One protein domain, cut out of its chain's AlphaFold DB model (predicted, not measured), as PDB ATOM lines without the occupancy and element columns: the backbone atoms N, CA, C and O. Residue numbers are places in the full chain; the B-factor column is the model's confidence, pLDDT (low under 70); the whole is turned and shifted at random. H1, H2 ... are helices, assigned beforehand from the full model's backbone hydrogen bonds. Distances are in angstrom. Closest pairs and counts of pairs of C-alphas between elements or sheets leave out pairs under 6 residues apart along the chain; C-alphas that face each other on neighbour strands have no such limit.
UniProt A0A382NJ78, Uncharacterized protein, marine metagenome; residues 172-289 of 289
ATOM      1  N   ARG A 172     115.168  68.391  89.196       95.25
ATOM      2  CA  ARG A 172     113.885  68.574  89.910       95.25
ATOM      3  C   ARG A 172     112.740  67.753  89.310       95.25
ATOM      4  O   ARG A 172     111.948  67.180  90.045       95.25
ATOM      5  N   LYS A 173     112.691  67.642  87.976       97.38
ATOM      6  CA  LYS A 173     111.666  66.867  87.251       97.38
ATOM      7  C   LYS A 173     111.639  65.392  87.666       97.38
ATOM      8  O   LYS A 173     110.567  64.844  87.870       97.38
ATOM      9  N   ARG A 174     112.809  64.776  87.870       97.38
ATOM     10  CA  ARG A 174     112.905  63.364  88.277       97.38
ATOM     11  C   ARG A 174     112.431  63.138  89.712       97.38
ATOM     12  O   ARG A 174     111.724  62.172  89.967       97.38
ATOM     13  N   LEU A 175     112.712  64.082  90.613       97.00
ATOM     14  CA  LEU A 175     112.154  64.060  91.968       97.00
ATOM     15  C   LEU A 175     110.628  64.246  91.973       97.00
ATOM     16  O   LEU A 175     109.946  63.589  92.756       97.00
ATOM     17  N   ILE A 176     110.089  65.095  91.088       97.44
ATOM     18  CA  ILE A 176     108.635  65.228  90.888       97.44
ATOM     19  C   ILE A 176     108.040  63.894  90.427       97.44
ATOM     20  O   ILE A 176     107.063  63.437  91.016       97.44
ATOM     21  N   ASP A 177     108.643  63.249  89.425       96.81
ATOM     22  CA  ASP A 177     108.177  61.952  88.924       96.81
ATOM     23  C   ASP A 177     108.162  60.884  90.017       96.81
ATOM     24  O   ASP A 177     107.155  60.194  90.183       96.81
ATOM     25  N   LEU A 178     109.240  60.804  90.802       94.88
ATOM     26  CA  LEU A 178     109.357  59.892  91.936       94.88
ATOM     27  C   LEU A 178     108.250  60.128  92.978       94.88
ATOM     28  O   LEU A 178     107.634  59.176  93.452       94.88
ATOM     29  N   CYS A 179     107.961  61.389  93.315       94.81
ATOM     30  CA  CYS A 179     106.904  61.719  94.276       94.81
ATOM     31  C   CYS A 179     105.511  61.348  93.753       94.81
ATOM     32  O   CYS A 179     104.718  60.754  94.481       94.81
ATOM     33  N   LEU A 180     105.209  61.671  92.491       94.19
ATOM     34  CA  LEU A 180     103.902  61.390  91.888       94.19
ATOM     35  C   LEU A 180     103.664  59.889  91.654       94.19
ATOM     36  O   LEU A 180     102.511  59.463  91.600       94.19
ATOM     37  N   ALA A 181     104.727  59.084  91.540       91.88
ATOM     38  CA  ALA A 181     104.632  57.628  91.436       91.88
ATOM     39  C   ALA A 181     104.219  56.953  92.761       91.88
ATOM     40  O   ALA A 181     103.546  55.923  92.742       91.88
ATOM     41  N   LEU A 182     104.535  57.549  93.916       87.25
ATOM     42  CA  LEU A 182     104.214  57.027  95.254       87.25
ATOM     43  C   LEU A 182     102.750  57.270  95.677       87.25
ATOM     44  O   LEU A 182     102.464  57.691  96.800       87.25
ATOM     45  N   LYS A 183     101.786  56.994  94.788       66.06
ATOM     46  CA  LYS A 183     100.346  57.229  95.028       66.06
ATOM     47  C   LYS A 183      99.771  56.474  96.235       66.06
ATOM     48  O   LYS A 183      98.770  56.925  96.784       66.06
ATOM     49  N   SER A 184     100.381  55.368  96.658       55.56
ATOM     50  CA  SER A 184      99.843  54.470  97.686       55.56
ATOM     51  C   SER A 184     100.758  54.393  98.909       55.56
ATOM     52  O   SER A 184     101.857  53.856  98.796       55.56
ATOM     53  N   ASN A 185     100.206  54.802 100.062       57.56
ATOM     54  CA  ASN A 185     100.612  54.434 101.427       57.56
ATOM     55  C   ASN A 185     102.008  54.938 101.824       57.56
ATOM     56  O   ASN A 185     102.980  54.394 101.301       57.56
ATOM     57  N   PRO A 186     102.159  55.932 102.736       52.09
ATOM     58  CA  PRO A 186     102.380  55.578 104.153       52.09
ATOM     59  C   PRO A 186     101.938  56.668 105.179       52.09
ATOM     60  O   PRO A 186     101.218  57.600 104.838       52.09
ATOM     61  N   ASP A 187     102.326  56.510 106.452       57.56
ATOM     62  CA  ASP A 187     102.071  57.373 107.628       57.56
ATOM     63  C   ASP A 187     102.116  58.922 107.435       57.56
ATOM     64  O   ASP A 187     102.523  59.465 106.404       57.56
ATOM     65  N   ALA A 188     101.701  59.675 108.464       57.25
ATOM     66  CA  ALA A 188     101.662  61.146 108.473       57.25
ATOM     67  C   ALA A 188     102.947  61.830 107.960       57.25
ATOM     68  O   ALA A 188     102.877  62.783 107.182       57.25
ATOM     69  N   CYS A 189     104.124  61.333 108.360       68.38
ATOM     70  CA  CYS A 189     105.410  61.908 107.962       68.38
ATOM     71  C   CYS A 189     105.658  61.794 106.465       68.38
ATOM     72  O   CYS A 189     106.161  62.730 105.848       68.38
ATOM     73  N   ASN A 190     105.307  60.662 105.868       79.25
ATOM     74  CA  ASN A 190     105.573  60.442 104.459       79.25
ATOM     75  C   ASN A 190     104.702  61.316 103.548       79.25
ATOM     76  O   ASN A 190     105.188  61.801 102.526       79.25
ATOM     77  N   ASN A 191     103.460  61.601 103.953       84.56
ATOM     78  CA  ASN A 191     102.598  62.541 103.232       84.56
ATOM     79  C   ASN A 191     103.190  63.955 103.216       84.56
ATOM     80  O   ASN A 191     103.262  64.582 102.159       84.56
ATOM     81  N   PHE A 192     103.684  64.429 104.362       91.69
ATOM     82  CA  PHE A 192     104.374  65.714 104.439       91.69
ATOM     83  C   PHE A 192     105.646  65.746 103.580       91.69
ATOM     84  O   PHE A 192     105.876  66.720 102.862       91.69
ATOM     85  N   ASN A 193     106.450  64.677 103.598       93.38
ATOM     86  CA  ASN A 193     107.694  64.611 102.826       93.38
ATOM     87  C   ASN A 193     107.445  64.786 101.324       93.38
ATOM     88  O   ASN A 193     108.163  65.541 100.669       93.38
ATOM     89  N   LEU A 194     106.401  64.137 100.797       94.50
ATOM     90  CA  LEU A 194     105.977  64.275  99.403       94.50
ATOM     91  C   LEU A 194     105.586  65.720  99.075       94.50
ATOM     92  O   LEU A 194     106.079  66.281  98.099       94.50
ATOM     93  N   VAL A 195     104.746  66.341  99.910       95.69
ATOM     94  CA  VAL A 195     104.309  67.736  99.729       95.69
ATOM     95  C   VAL A 195     105.505  68.689  99.717       95.69
ATOM     96  O   VAL A 195     105.575  69.564  98.856       95.69
ATOM     97  N   LEU A 196     106.467  68.512 100.625       96.25
ATOM     98  CA  LEU A 196     107.638  69.383 100.717       96.25
ATOM     99  C   LEU A 196     108.577  69.248  99.518       96.25
ATOM    100  O   LEU A 196     109.020  70.264  98.977       96.25
ATOM    101  N   VAL A 197     108.855  68.022  99.069       96.75
ATOM    102  CA  VAL A 197     109.682  67.808  97.871       96.75
ATOM    103  C   VAL A 197     108.987  68.378  96.635       96.75
ATOM    104  O   VAL A 197     109.628  69.094  95.862       96.75
ATOM    105  N   LEU A 198     107.682  68.131  96.473       97.25
ATOM    106  CA  LEU A 198     106.901  68.677  95.362       97.25
ATOM    107  C   LEU A 198     106.898  70.204  95.373       97.25
ATOM    108  O   LEU A 198     107.235  70.789  94.349       97.25
ATOM    109  N   TYR A 199     106.606  70.835  96.516       96.50
ATOM    110  CA  TYR A 199     106.630  72.292  96.664       96.50
ATOM    111  C   TYR A 199     107.949  72.880  96.168       96.50
ATOM    112  O   TYR A 199     107.943  73.775  95.322       96.50
ATOM    113  N   PHE A 200     109.074  72.372  96.676       96.44
ATOM    114  CA  PHE A 200     110.387  72.916  96.351       96.44
ATOM    115  C   PHE A 200     110.753  72.682  94.882       96.44
ATOM    116  O   PHE A 200     111.207  73.591  94.188       96.44
ATOM    117  N   CYS A 201     110.542  71.464  94.378       96.88
ATOM    118  CA  CYS A 201     110.897  71.114  93.006       96.88
ATOM    119  C   CYS A 201     109.982  71.763  91.957       96.88
ATOM    120  O   CYS A 201     110.439  71.968  90.830       96.88
ATOM    121  N   SER A 202     108.736  72.105  92.303       96.12
ATOM    122  CA  SER A 202     107.787  72.753  91.391       96.12
ATOM    123  C   SER A 202     107.945  74.270  91.310       96.12
ATOM    124  O   SER A 202     107.343  74.883  90.427       96.12
ATOM    125  N   GLN A 203     108.723  74.897  92.202       92.00
ATOM    126  CA  GLN A 203     108.960  76.341  92.139       92.00
ATOM    127  C   GLN A 203     109.508  76.731  90.762       92.00
ATOM    128  O   GLN A 203     110.439  76.100  90.251       92.00
ATOM    129  N   ASN A 204     108.917  77.771  90.170       87.50
ATOM    130  CA  ASN A 204     109.286  78.317  88.860       87.50
ATOM    131  C   ASN A 204     109.250  77.287  87.709       87.50
ATOM    132  O   ASN A 204     109.951  77.435  86.710       87.50
ATOM    133  N   SER A 205     108.423  76.237  87.820       91.38
ATOM    134  CA  SER A 205     108.243  75.223  86.777       91.38
ATOM    135  C   SER A 205     106.769  74.935  86.495       91.38
ATOM    136  O   SER A 205     105.941  74.890  87.399       91.38
ATOM    137  N   ASN A 206     106.442  74.673  85.228       94.94
ATOM    138  CA  ASN A 206     105.121  74.176  84.816       94.94
ATOM    139  C   ASN A 206     105.092  72.649  84.618       94.94
ATOM    140  O   ASN A 206     104.080  72.100  84.182       94.94
ATOM    141  N   TYR A 207     106.190  71.948  84.913       97.81
ATOM    142  CA  TYR A 207     106.284  70.502  84.720       97.81
ATOM    143  C   TYR A 207     105.264  69.747  85.587       97.81
ATOM    144  O   TYR A 207     105.278  69.888  86.806       97.81
ATOM    145  N   ARG A 208     104.381  68.960  84.947       97.62
ATOM    146  CA  ARG A 208     103.313  68.151  85.583       97.62
ATOM    147  C   ARG A 208     102.428  68.929  86.568       97.62
ATOM    148  O   ARG A 208     101.901  68.375  87.525       97.62
ATOM    149  N   LYS A 209     102.244  70.232  86.335       97.12
ATOM    150  CA  LYS A 209     101.559  71.149  87.260       97.12
ATOM    151  C   LYS A 209     100.133  70.718  87.628       97.12
ATOM    152  O   LYS A 209      99.753  70.855  88.788       97.12
ATOM    153  N   SER A 210      99.356  70.215  86.668       96.75
ATOM    154  CA  SER A 210      98.005  69.689  86.919       96.75
ATOM    155  C   SER A 210      98.044  68.474  87.842       96.75
ATOM    156  O   SER A 210      97.376  68.460  88.866       96.75
ATOM    157  N   GLU A 211      98.909  67.506  87.547       97.44
ATOM    158  CA  GLU A 211      99.048  66.288  88.349       97.44
ATOM    159  C   GLU A 211      99.542  66.582  89.768       97.44
ATOM    160  O   GLU A 211      99.075  65.966  90.722       97.44
ATOM    161  N   ILE A 212     100.446  67.555  89.929       97.44
ATOM    162  CA  ILE A 212     100.877  68.037  91.246       97.44
ATOM    163  C   ILE A 212      99.691  68.627  92.010       97.44
ATOM    164  O   ILE A 212      99.526  68.315  93.187       97.44
ATOM    165  N   LYS A 213      98.863  69.453  91.357       96.56
ATOM    166  CA  LYS A 213      97.671  70.056  91.969       96.56
ATOM    167  C   LYS A 213      96.679  68.991  92.438       96.56
ATOM    168  O   LYS A 213      96.202  69.069  93.568       96.56
ATOM    169  N   ASP A 214      96.404  67.992  91.610       95.56
ATOM    170  CA  ASP A 214      95.485  66.912  91.976       95.56
ATOM    171  C   ASP A 214      96.053  66.087  93.139       95.56
ATOM    172  O   ASP A 214      95.358  65.805  94.115       95.56
ATOM    173  N   PHE A 215      97.352  65.782  93.089       94.81
ATOM    174  CA  PHE A 215      98.044  65.032  94.134       94.81
ATOM    175  C   PHE A 215      98.008  65.740  95.494       94.81
ATOM    176  O   PHE A 215      97.702  65.125  96.513       94.81
ATOM    177  N   ILE A 216      98.321  67.036  95.546       94.81
ATOM    178  CA  ILE A 216      98.363  67.777  96.816       94.81
ATOM    179  C   ILE A 216      96.965  68.050  97.389       94.81
ATOM    180  O   ILE A 216      96.819  68.099  98.611       94.81
ATOM    181  N   LEU A 217      95.929  68.148  96.547       94.31
ATOM    182  CA  LEU A 217      94.534  68.200  97.003       94.31
ATOM    183  C   LEU A 217      94.090  66.875  97.639       94.31
ATOM    184  O   LEU A 217      93.419  66.897  98.672       94.31
ATOM    185  N   ASP A 218      94.510  65.738  97.083       92.00
ATOM    186  CA  ASP A 218      94.294  64.417  97.685       92.00
ATOM    187  C   ASP A 218      95.008  64.299  99.047       92.00
ATOM    188  O   ASP A 218      94.412  63.904 100.051       92.00
ATOM    189  N   ARG A 219      96.265  64.759  99.146       91.56
ATOM    190  CA  ARG A 219      97.003  64.814 100.428       91.56
ATOM    191  C   ARG A 219      96.314  65.702 101.468       91.56
ATOM    192  O   ARG A 219      96.292  65.340 102.644       91.56
ATOM    193  N   LEU A 220      95.700  66.813 101.057       92.12
ATOM    194  CA  LEU A 220      94.925  67.659 101.967       92.12
ATOM    195  C   LEU A 220      93.709  66.922 102.555       92.12
ATOM    196  O   LEU A 220      93.384  67.142 103.721       92.12
ATOM    197  N   GLN A 221      93.058  66.024 101.802       91.75
ATOM    198  CA  GLN A 221      91.983  65.192 102.363       91.75
ATOM    199  C   GLN A 221      92.515  64.237 103.431       91.75
ATOM    200  O   GLN A 221      91.903  64.112 104.488       91.75
ATOM    201  N   ILE A 222      93.691  63.638 103.212       90.69
ATOM    202  CA  ILE A 222      94.342  62.774 104.207       90.69
ATOM    203  C   ILE A 222      94.638  63.546 105.498       90.69
ATOM    204  O   ILE A 222      94.421  63.022 106.588       90.69
ATOM    205  N   TYR A 223      95.093  64.798 105.403       92.75
ATOM    206  CA  TYR A 223      95.407  65.619 106.580       92.75
ATOM    207  C   TYR A 223      94.195  65.826 107.496       92.75
ATOM    208  O   TYR A 223      94.356  65.891 108.716       92.75
ATOM    209  N   LYS A 224      92.976  65.862 106.939       92.69
ATOM    210  CA  LYS A 224      91.741  65.985 107.730       92.69
ATOM    211  C   LYS A 224      91.555  64.825 108.707       92.69
ATOM    212  O   LYS A 224      91.031  65.052 109.791       92.69
ATOM    213  N   CYS A 225      92.037  63.623 108.384       92.19
ATOM    214  CA  CYS A 225      91.948  62.455 109.270       92.19
ATOM    215  C   CYS A 225      92.774  62.604 110.561       92.19
ATOM    216  O   CYS A 225      92.567  61.863 111.521       92.19
ATOM    217  N   TYR A 226      93.712  63.553 110.593       94.44
ATOM    218  CA  TYR A 226      94.569  63.831 111.745       94.44
ATOM    219  C   TYR A 226      94.106  65.053 112.545       94.44
ATOM    220  O   TYR A 226      94.632  65.291 113.633       94.44
ATOM    221  N   TYR A 227      93.157  65.829 112.014       96.31
ATOM    222  CA  TYR A 227      92.633  67.031 112.649       96.31
ATOM    223  C   TYR A 227      91.594  66.685 113.718       96.31
ATOM    224  O   TYR A 227      90.782  65.779 113.537       96.31
ATOM    225  N   TRP A 228      91.591  67.442 114.812       96.88
ATOM    226  CA  TRP A 228      90.629  67.304 115.904       96.88
ATOM    227  C   TRP A 228      89.725  68.540 115.971       96.88
ATOM    228  O   TRP A 228      90.111  69.513 116.618       96.88
ATOM    229  N   PRO A 229      88.526  68.525 115.353       95.31
ATOM    230  CA  PRO A 229      87.659  69.704 115.279       95.31
ATOM    231  C   PRO A 229      87.312  70.301 116.645       95.31
ATOM    232  O   PRO A 229      87.462  71.501 116.839       95.31
ATOM    233  N   GLU A 230      86.956  69.449 117.608       95.88
ATOM    234  CA  GLU A 230      86.519  69.876 118.946       95.88
ATOM    235  C   GLU A 230      87.657  70.387 119.839       95.88
ATOM    236  O   GLU A 230      87.423  71.117 120.797       95.88
ATOM    237  N   LYS A 231      88.901  69.966 119.570       95.56
ATOM    238  CA  LYS A 231      90.072  70.321 120.393       95.56
ATOM    239  C   LYS A 231      90.947  71.395 119.747       95.56
ATOM    240  O   LYS A 231      91.711  72.055 120.445       95.56
ATOM    241  N   GLY A 232      90.860  71.541 118.427       94.75
ATOM    242  CA  GLY A 232      91.857  72.232 117.623       94.75
ATOM    243  C   GLY A 232      93.173  71.446 117.529       94.75
ATOM    244  O   GLY A 232      93.577  70.728 118.441       94.75
ATOM    245  N   GLY A 233      93.873  71.595 116.404       96.00
ATOM    246  CA  GLY A 233      95.176  70.966 116.169       96.00
ATOM    247  C   GLY A 233      95.114  69.554 115.580       96.00
ATOM    248  O   GLY A 233      94.049  69.013 115.282       96.00
ATOM    249  N   PHE A 234      96.294  68.969 115.377       96.12
ATOM    250  CA  PHE A 234      96.471  67.671 114.725       96.12
ATOM    251  C   PHE A 234      97.247  66.699 115.615       96.12
ATOM    252  O   PHE A 234      98.122  67.105 116.380       96.12
ATOM    253  N   SER A 235      96.973  65.404 115.490       94.81
ATOM    254  CA  SER A 235      97.765  64.343 116.124       94.81
ATOM    255  C   SER A 235      98.756  63.723 115.140       94.81
ATOM    256  O   SER A 235      98.488  63.652 113.946       94.81
ATOM    257  N   PHE A 236      99.915  63.267 115.616       91.69
ATOM    258  CA  PHE A 236     100.955  62.686 114.758       91.69
ATOM    259  C   PHE A 236     100.520  61.377 114.086       91.69
ATOM    260  O   PHE A 236     100.898  61.093 112.954       91.69
ATOM    261  N   PHE A 237      99.717  60.574 114.781       91.44
ATOM    262  CA  PHE A 237      99.065  59.404 114.209       91.44
ATOM    263  C   PHE A 237      97.561  59.656 114.112       91.44
ATOM    264  O   PHE A 237      97.017  60.483 114.849       91.44
ATOM    265  N   GLU A 238      96.865  58.912 113.251       91.19
ATOM    266  CA  GLU A 238      95.407  58.998 113.177       91.19
ATOM    267  C   GLU A 238      94.805  58.698 114.561       91.19
ATOM    268  O   GLU A 238      95.114  57.671 115.177       91.19
ATOM    269  N   LYS A 239      93.986  59.629 115.065       89.88
ATOM    270  CA  LYS A 239      93.266  59.541 116.348       89.88
ATOM    271  C   LYS A 239      94.137  59.350 117.602       89.88
ATOM    272  O   LYS A 239      93.587  59.042 118.659       89.88
ATOM    273  N   LYS A 240      95.463  59.545 117.548       94.31
ATOM    274  CA  LYS A 240      96.327  59.408 118.739       94.31
ATOM    275  C   LYS A 240      97.603  60.249 118.690       94.31
ATOM    276  O   LYS A 240      98.274  60.335 117.660       94.31
ATOM    277  N   ALA A 241      97.981  60.783 119.846       94.56
ATOM    278  CA  ALA A 241      99.200  61.554 120.026       94.56
ATOM    279  C   ALA A 241     100.471  60.697 119.886       94.56
ATOM    280  O   ALA A 241     100.489  59.492 120.179       94.56
ATOM    281  N   ASN A 242     101.576  61.333 119.492       91.94
ATOM    282  CA  ASN A 242     102.892  60.700 119.496       91.94
ATOM    283  C   ASN A 242     103.341  60.322 120.923       91.94
ATOM    284  O   ASN A 242     103.219  61.115 121.856       91.94
ATOM    285  N   LYS A 243     103.926  59.129 121.082       92.44
ATOM    286  CA  LYS A 243     104.448  58.611 122.365       92.44
ATOM    287  C   LYS A 243     105.926  58.913 122.584       92.44
ATOM    288  O   LYS A 243     106.371  59.015 123.728       92.44
ATOM    289  N   ASN A 244     106.688  59.019 121.497       90.62
ATOM    290  CA  ASN A 244     108.143  58.989 121.544       90.62
ATOM    291  C   ASN A 244     108.757  60.269 120.975       90.62
ATOM    292  O   ASN A 244     108.375  60.729 119.902       90.62
ATOM    293  N   TYR A 245     109.781  60.781 121.645       90.69
ATOM    294  CA  TYR A 245     110.641  61.852 121.152       90.69
ATOM    295  C   TYR A 245     112.093  61.411 121.298       90.69
ATOM    296  O   TYR A 245     112.559  61.184 122.411       90.69
ATOM    297  N   TYR A 246     112.789  61.222 120.172       87.56
ATOM    298  CA  TYR A 246     114.189  60.774 120.142       87.56
ATOM    299  C   TYR A 246     114.482  59.572 121.058       87.56
ATOM    300  O   TYR A 246     115.357  59.625 121.924       87.56
ATOM    301  N   ASP A 247     113.712  58.494 120.873       86.56
ATOM    302  CA  ASP A 247     113.746  57.244 121.650       86.56
ATOM    303  C   ASP A 247     113.287  57.360 123.113       86.56
ATOM    304  O   ASP A 247     113.145  56.343 123.797       86.56
ATOM    305  N   ALA A 248     113.009  58.565 123.616       90.00
ATOM    306  CA  ALA A 248     112.405  58.760 124.926       90.00
ATOM    307  C   ALA A 248     110.883  58.625 124.836       90.00
ATOM    308  O   ALA A 248     110.239  59.295 124.032       90.00
ATOM    309  N   ASN A 249     110.297  57.812 125.713       91.88
ATOM    310  CA  ASN A 249     108.856  57.831 125.929       91.88
ATOM    311  C   ASN A 249     108.500  59.097 126.735       91.88
ATOM    312  O   ASN A 249     108.956  59.271 127.875       91.88
ATOM    313  N   ILE A 250     107.748  60.003 126.111       89.50
ATOM    314  CA  ILE A 250     107.411  61.323 126.663       89.50
ATOM    315  C   ILE A 250     105.915  61.508 126.916       89.50
ATOM    316  O   ILE A 250     105.541  62.435 127.630       89.50
ATOM    317  N   SER A 251     105.059  60.635 126.380       91.56
ATOM    318  CA  SER A 251     103.609  60.732 126.544       91.56
ATOM    319  C   SER A 251     102.949  59.349 126.569       91.56
ATOM    320  O   SER A 251     103.517  58.343 126.141       91.56
ATOM    321  N   LYS A 252     101.693  59.301 127.027       93.75
ATOM    322  CA  LYS A 252     100.866  58.085 126.980       93.75
ATOM    323  C   LYS A 252     100.293  57.805 125.578       93.75
ATOM    324  O   LYS A 252      99.789  56.706 125.350       93.75
ATOM    325  N   GLY A 253     100.403  58.757 124.643       94.38
ATOM    326  CA  GLY A 253      99.823  58.701 123.296       94.38
ATOM    327  C   GLY A 253      98.311  58.531 123.329       94.38
ATOM    328  O   GLY A 253      97.795  57.547 122.800       94.38
ATOM    329  N   LEU A 254      97.639  59.440 124.037       96.06
ATOM    330  CA  LEU A 254      96.189  59.445 124.207       96.06
ATOM    331  C   LEU A 254      95.481  59.884 122.917       96.06
ATOM    332  O   LEU A 254      96.114  60.319 121.955       96.06
ATOM    333  N   ALA A 255      94.156  59.768 122.912       96.19
ATOM    334  CA  ALA A 255      93.281  60.229 121.839       96.19
ATOM    335  C   ALA A 255      93.141  61.768 121.857       96.19
ATOM    336  O   ALA A 255      92.129  62.334 122.284       96.19
ATOM    337  N   GLU A 256      94.211  62.458 121.469       95.94
ATOM    338  CA  GLU A 256      94.325  63.915 121.503       95.94
ATOM    339  C   GLU A 256      95.322  64.436 120.454       95.94
ATOM    340  O   GLU A 256      96.177  63.668 119.998       95.94
ATOM    341  N   PRO A 257      95.214  65.719 120.052       96.88
ATOM    342  CA  PRO A 257      96.224  66.376 119.229       96.88
ATOM    343  C   PRO A 257      97.557  66.490 119.978       96.88
ATOM    344  O   PRO A 257      97.608  66.480 121.207       96.88
ATOM    345  N   ASP A 258      98.649  66.641 119.231       95.31
ATOM    346  CA  ASP A 258      99.975  66.868 119.798       95.31
ATOM    347  C   ASP A 258     100.760  67.920 119.006       95.31
ATOM    348  O   ASP A 258     100.453  68.229 117.853       95.31
ATOM    349  N   ILE A 259     101.781  68.501 119.640       93.31
ATOM    350  CA  ILE A 259     102.562  69.601 119.054       93.31
ATOM    351  C   ILE A 259     103.312  69.148 117.794       93.31
ATOM    352  O   ILE A 259     103.435  69.927 116.850       93.31
ATOM    353  N   HIS A 260     103.790  67.900 117.746       91.81
ATOM    354  CA  HIS A 260     104.554  67.400 116.604       91.81
ATOM    355  C   HIS A 260     103.653  67.234 115.376       91.81
ATOM    356  O   HIS A 260     103.981  67.758 114.312       91.81
ATOM    357  N   GLY A 261     102.505  66.571 115.538       93.25
ATOM    358  CA  GLY A 261     101.486  66.458 114.500       93.25
ATOM    359  C   GLY A 261     101.005  67.833 114.046       93.25
ATOM    360  O   GLY A 261     101.069  68.146 112.861       93.25
ATOM    361  N   THR A 262     100.610  68.691 114.988       95.19
ATOM    362  CA  THR A 262     100.104  70.040 114.686       95.19
ATOM    363  C   THR A 262     101.099  70.860 113.870       95.19
ATOM    364  O   THR A 262     100.728  71.407 112.834       95.19
ATOM    365  N   HIS A 263     102.368  70.908 114.281       93.31
ATOM    366  CA  HIS A 263     103.400  71.632 113.541       93.31
ATOM    367  C   HIS A 263     103.608  71.067 112.127       93.31
ATOM    368  O   HIS A 263     103.631  71.825 111.158       93.31
ATOM    369  N   LEU A 264     103.722  69.740 112.000       93.19
ATOM    370  CA  LEU A 264     103.964  69.062 110.726       93.19
ATOM    371  C   LEU A 264     102.834  69.310 109.715       93.19
ATOM    372  O   LEU A 264     103.088  69.663 108.563       93.19
ATOM    373  N   PHE A 265     101.582  69.143 110.147       93.88
ATOM    374  CA  PHE A 265     100.422  69.296 109.273       93.88
ATOM    375  C   PHE A 265     100.165  70.754 108.905       93.88
ATOM    376  O   PHE A 265      99.905  71.027 107.734       93.88
ATOM    377  N   LEU A 266     100.314  71.698 109.843       94.50
ATOM    378  CA  LEU A 266     100.222  73.125 109.518       94.50
ATOM    379  C   LEU A 266     101.291  73.536 108.510       94.50
ATOM    380  O   LEU A 266     100.961  74.205 107.535       94.50
ATOM    381  N   TRP A 267     102.533  73.069 108.675       94.38
ATOM    382  CA  TRP A 267     103.576  73.322 107.685       94.38
ATOM    383  C   TRP A 267     103.182  72.755 106.319       94.38
ATOM    384  O   TRP A 267     103.224  73.470 105.321       94.38
ATOM    385  N   GLY A 268     102.714  71.507 106.256       95.00
ATOM    386  CA  GLY A 268     102.237  70.931 105.000       95.00
ATOM    387  C   GLY A 268     101.089  71.729 104.363       95.00
ATOM    388  O   GLY A 268     101.108  71.939 103.154       95.00
ATOM    389  N   ILE A 269     100.134  72.235 105.152       95.06
ATOM    390  CA  ILE A 269      99.035  73.088 104.665       95.06
ATOM    391  C   ILE A 269      99.572  74.408 104.103       95.06
ATOM    392  O   ILE A 269      99.127  74.832 103.038       95.06
ATOM    393  N   THR A 270     100.562  75.027 104.753       95.06
ATOM    394  CA  THR A 270     101.240  76.223 104.229       95.06
ATOM    395  C   THR A 270     101.921  75.952 102.886       95.06
ATOM    396  O   THR A 270     101.875  76.782 101.984       95.06
ATOM    397  N   LEU A 271     102.549  74.788 102.716       95.25
ATOM    398  CA  LEU A 271     103.168  74.419 101.439       95.25
ATOM    399  C   LEU A 271     102.110  74.195 100.352       95.25
ATOM    400  O   LEU A 271     102.265  74.669  99.228       95.25
ATOM    401  N   ILE A 272     101.013  73.517 100.698       95.12
ATOM    402  CA  ILE A 272      99.871  73.282  99.807       95.12
ATOM    403  C   ILE A 272      99.252  74.605  99.353       95.12
ATOM    404  O   ILE A 272      99.023  74.778  98.156       95.12
ATOM    405  N   SER A 273      99.021  75.554 100.269       94.81
ATOM    406  CA  SER A 273      98.441  76.855  99.916       94.81
ATOM    407  C   SER A 273      99.324  77.610  98.924       94.81
ATOM    408  O   SER A 273      98.801  78.172  97.962       94.81
ATOM    409  N   LYS A 274     100.652  77.529  99.075       93.62
ATOM    410  CA  LYS A 274     101.610  78.118  98.130       93.62
ATOM    411  C   LYS A 274     101.627  77.437  96.763       93.62
ATOM    412  O   LYS A 274     101.678  78.110  95.739       93.62
ATOM    413  N   ILE A 275     101.551  76.105  96.708       94.69
ATOM    414  CA  ILE A 275     101.432  75.381  95.424       94.69
ATOM    415  C   ILE A 275     100.149  75.801  94.689       94.69
ATOM    416  O   ILE A 275     100.157  75.983  93.469       94.69
ATOM    417  N   LEU A 276      99.053  75.958  95.434       93.75
ATOM    418  CA  LEU A 276      97.737  76.321  94.906       93.75
ATOM    419  C   LEU A 276      97.565  77.813  94.615       93.75
ATOM    420  O   LEU A 276      96.558  78.174  94.007       93.75
ATOM    421  N   LYS A 277      98.535  78.647  94.999       92.00
ATOM    422  CA  LYS A 277      98.474  80.108  94.905       92.00
ATOM    423  C   LYS A 277      97.298  80.720  95.682       92.00
ATOM    424  O   LYS A 277      96.521  81.501  95.139       92.00
ATOM    425  N   LEU A 278      97.111  80.279  96.926       90.31
ATOM    426  CA  LEU A 278      96.019  80.705  97.812       90.31
ATOM    427  C   LEU A 278      96.447  81.771  98.835       90.31
ATOM    428  O   LEU A 278      95.698  82.037  99.774       90.31
ATOM    429  N   GLU A 279      97.631  82.365  98.694       79.62
ATOM    430  CA  GLU A 279      98.212  83.280  99.684       79.62
ATOM    431  C   GLU A 279      97.351  84.524  99.939       79.62
ATOM    432  O   GLU A 279      97.262  84.970 101.080       79.62
ATOM    433  N   ASP A 280      96.644  85.021  98.920       76.38
ATOM    434  CA  ASP A 280      95.738  86.173  99.059       76.38
ATOM    435  C   ASP A 280      94.487  85.844  99.891       76.38
ATOM    436  O   ASP A 280      93.840  86.730 100.447       76.38
ATOM    437  N   SER A 281      94.144  84.556  99.998       80.75
ATOM    438  CA  SER A 281      92.967  84.067 100.727       80.75
ATOM    439  C   SER A 281      93.293  83.481 102.101       80.75
ATOM    440  O   SER A 281      92.418  83.416 102.964       80.75
ATOM    441  N   ILE A 282      94.538  83.043 102.320       81.56
ATOM    442  CA  ILE A 282      94.965  82.375 103.550       81.56
ATOM    443  C   ILE A 282      96.327  82.925 103.988       81.56
ATOM    444  O   ILE A 282      97.359  82.649 103.377       81.56
ATOM    445  N   GLN A 283      96.343  83.637 105.116       80.69
ATOM    446  CA  GLN A 283      97.562  84.195 105.707       80.69
ATOM    447  C   GLN A 283      98.315  83.138 106.534       80.69
ATOM    448  O   GLN A 283      98.211  83.091 107.760       80.69
ATOM    449  N   LEU A 284      99.076  82.267 105.863       85.25
ATOM    450  CA  LEU A 284      99.987  81.311 106.508       85.25
ATOM    451  C   LEU A 284     101.448  81.626 106.176       85.25
ATOM    452  O   LEU A 284     101.831  81.717 105.009       85.25
ATOM    453  N   ASN A 285     102.280  81.710 107.215       83.62
ATOM    454  CA  ASN A 285     103.715  81.944 107.088       83.62
ATOM    455  C   ASN A 285     104.501  80.633 107.083       83.62
ATOM    456  O   ASN A 285     104.159  79.681 107.784       83.62
ATOM    457  N   MET A 286     105.589  80.602 106.312       85.62
ATOM    458  CA  MET A 286     106.532  79.484 106.335       85.62
ATOM    459  C   MET A 286     107.216  79.396 107.703       85.62
ATOM    460  O   MET A 286     107.637  80.429 108.230       85.62
ATOM    461  N   PRO A 287     107.375  78.192 108.275       81.19
ATOM    462  CA  PRO A 287     108.185  78.031 109.469       81.19
ATOM    463  C   PRO A 287     109.660  78.271 109.144       81.19
ATOM    464  O   PRO A 287     110.121  78.026 108.028       81.19
ATOM    465  N   ILE A 288     110.410  78.712 110.149       76.50
ATOM    466  CA  ILE A 288     111.864  78.842 110.063       76.50
ATOM    467  C   ILE A 288     112.480  77.441 110.191       76.50
ATOM    468  O   ILE A 288     112.239  76.757 111.186       76.50
ATOM    469  N   SER A 289     113.250  77.008 109.186       60.41
ATOM    470  CA  SER A 289     113.751  75.625 109.038       60.41
ATOM    471  C   SER A 289     115.257  75.515 108.832       60.41
ATOM    472  O   SER A 289     115.784  76.374 108.098       60.41
TER     473      SER A 289
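AT A GLANCE: This is residues 172 to 289 of the 289 residues of an uncharacterized protein of marine metagenome (UniProt A0A382NJ78). Three helices, H2, H3 and H4, stand side by side in an up-and-down bundle, each running against the one before it, and H1 packs slantwise on H2, on the side away from H4. A large loop, residues 225 to 258, gathers at the end of the bundle where H3 ends and H4 begins, and the tail after H4, residues 277 to 289, folds back. The printed part has 118 residues with four named helices, H1 to H4 in that order, and no named strand; its class is all helix. It is compact, with a radius of gyration of the C-alphas of 15.0 A and spans of 45 by 30 by 25 A.

IN THESE COORDINATES: Find C-alpha 172 at (113.885, 68.574, 89.910), where H1 begins; it runs through residues 172 to 181. H2 takes residues 188 to 202, 21.5 A long, and H3 residues 209 to 224, 23.3 A. H4, residues 259 to 276, runs 25.5 A to C-alpha 276 at (97.737, 76.321, 94.906).

HOW THE PARTS SIT: Look first at H1 and H2, a helical hairpin: they touch, closest at the C-alphas of Arg 172 and Cys 201, 5.0 A. H2 and H3 touch at a shallow tilt of 25 degrees, opposite ways, closest at the C-alphas of Val 195 and Ile 216, 6.6 A. H2 and H4 touch, the same way, closest at the C-alphas of Phe 192 and Gly 268, 5.7 A. H1 and H4 are apart. In H1, H2, H3 and H4 every O i to N i+4 pair is within hydrogen-bond range.

THE WHOLE: The C-alphas farthest apart, of Asn 206 and Lys 252, are 45.3 A apart. The printed part has no cut, and the link from H3 to H4 is long. Find pLDDT under 70 at residues 183 to 189 and residue 289.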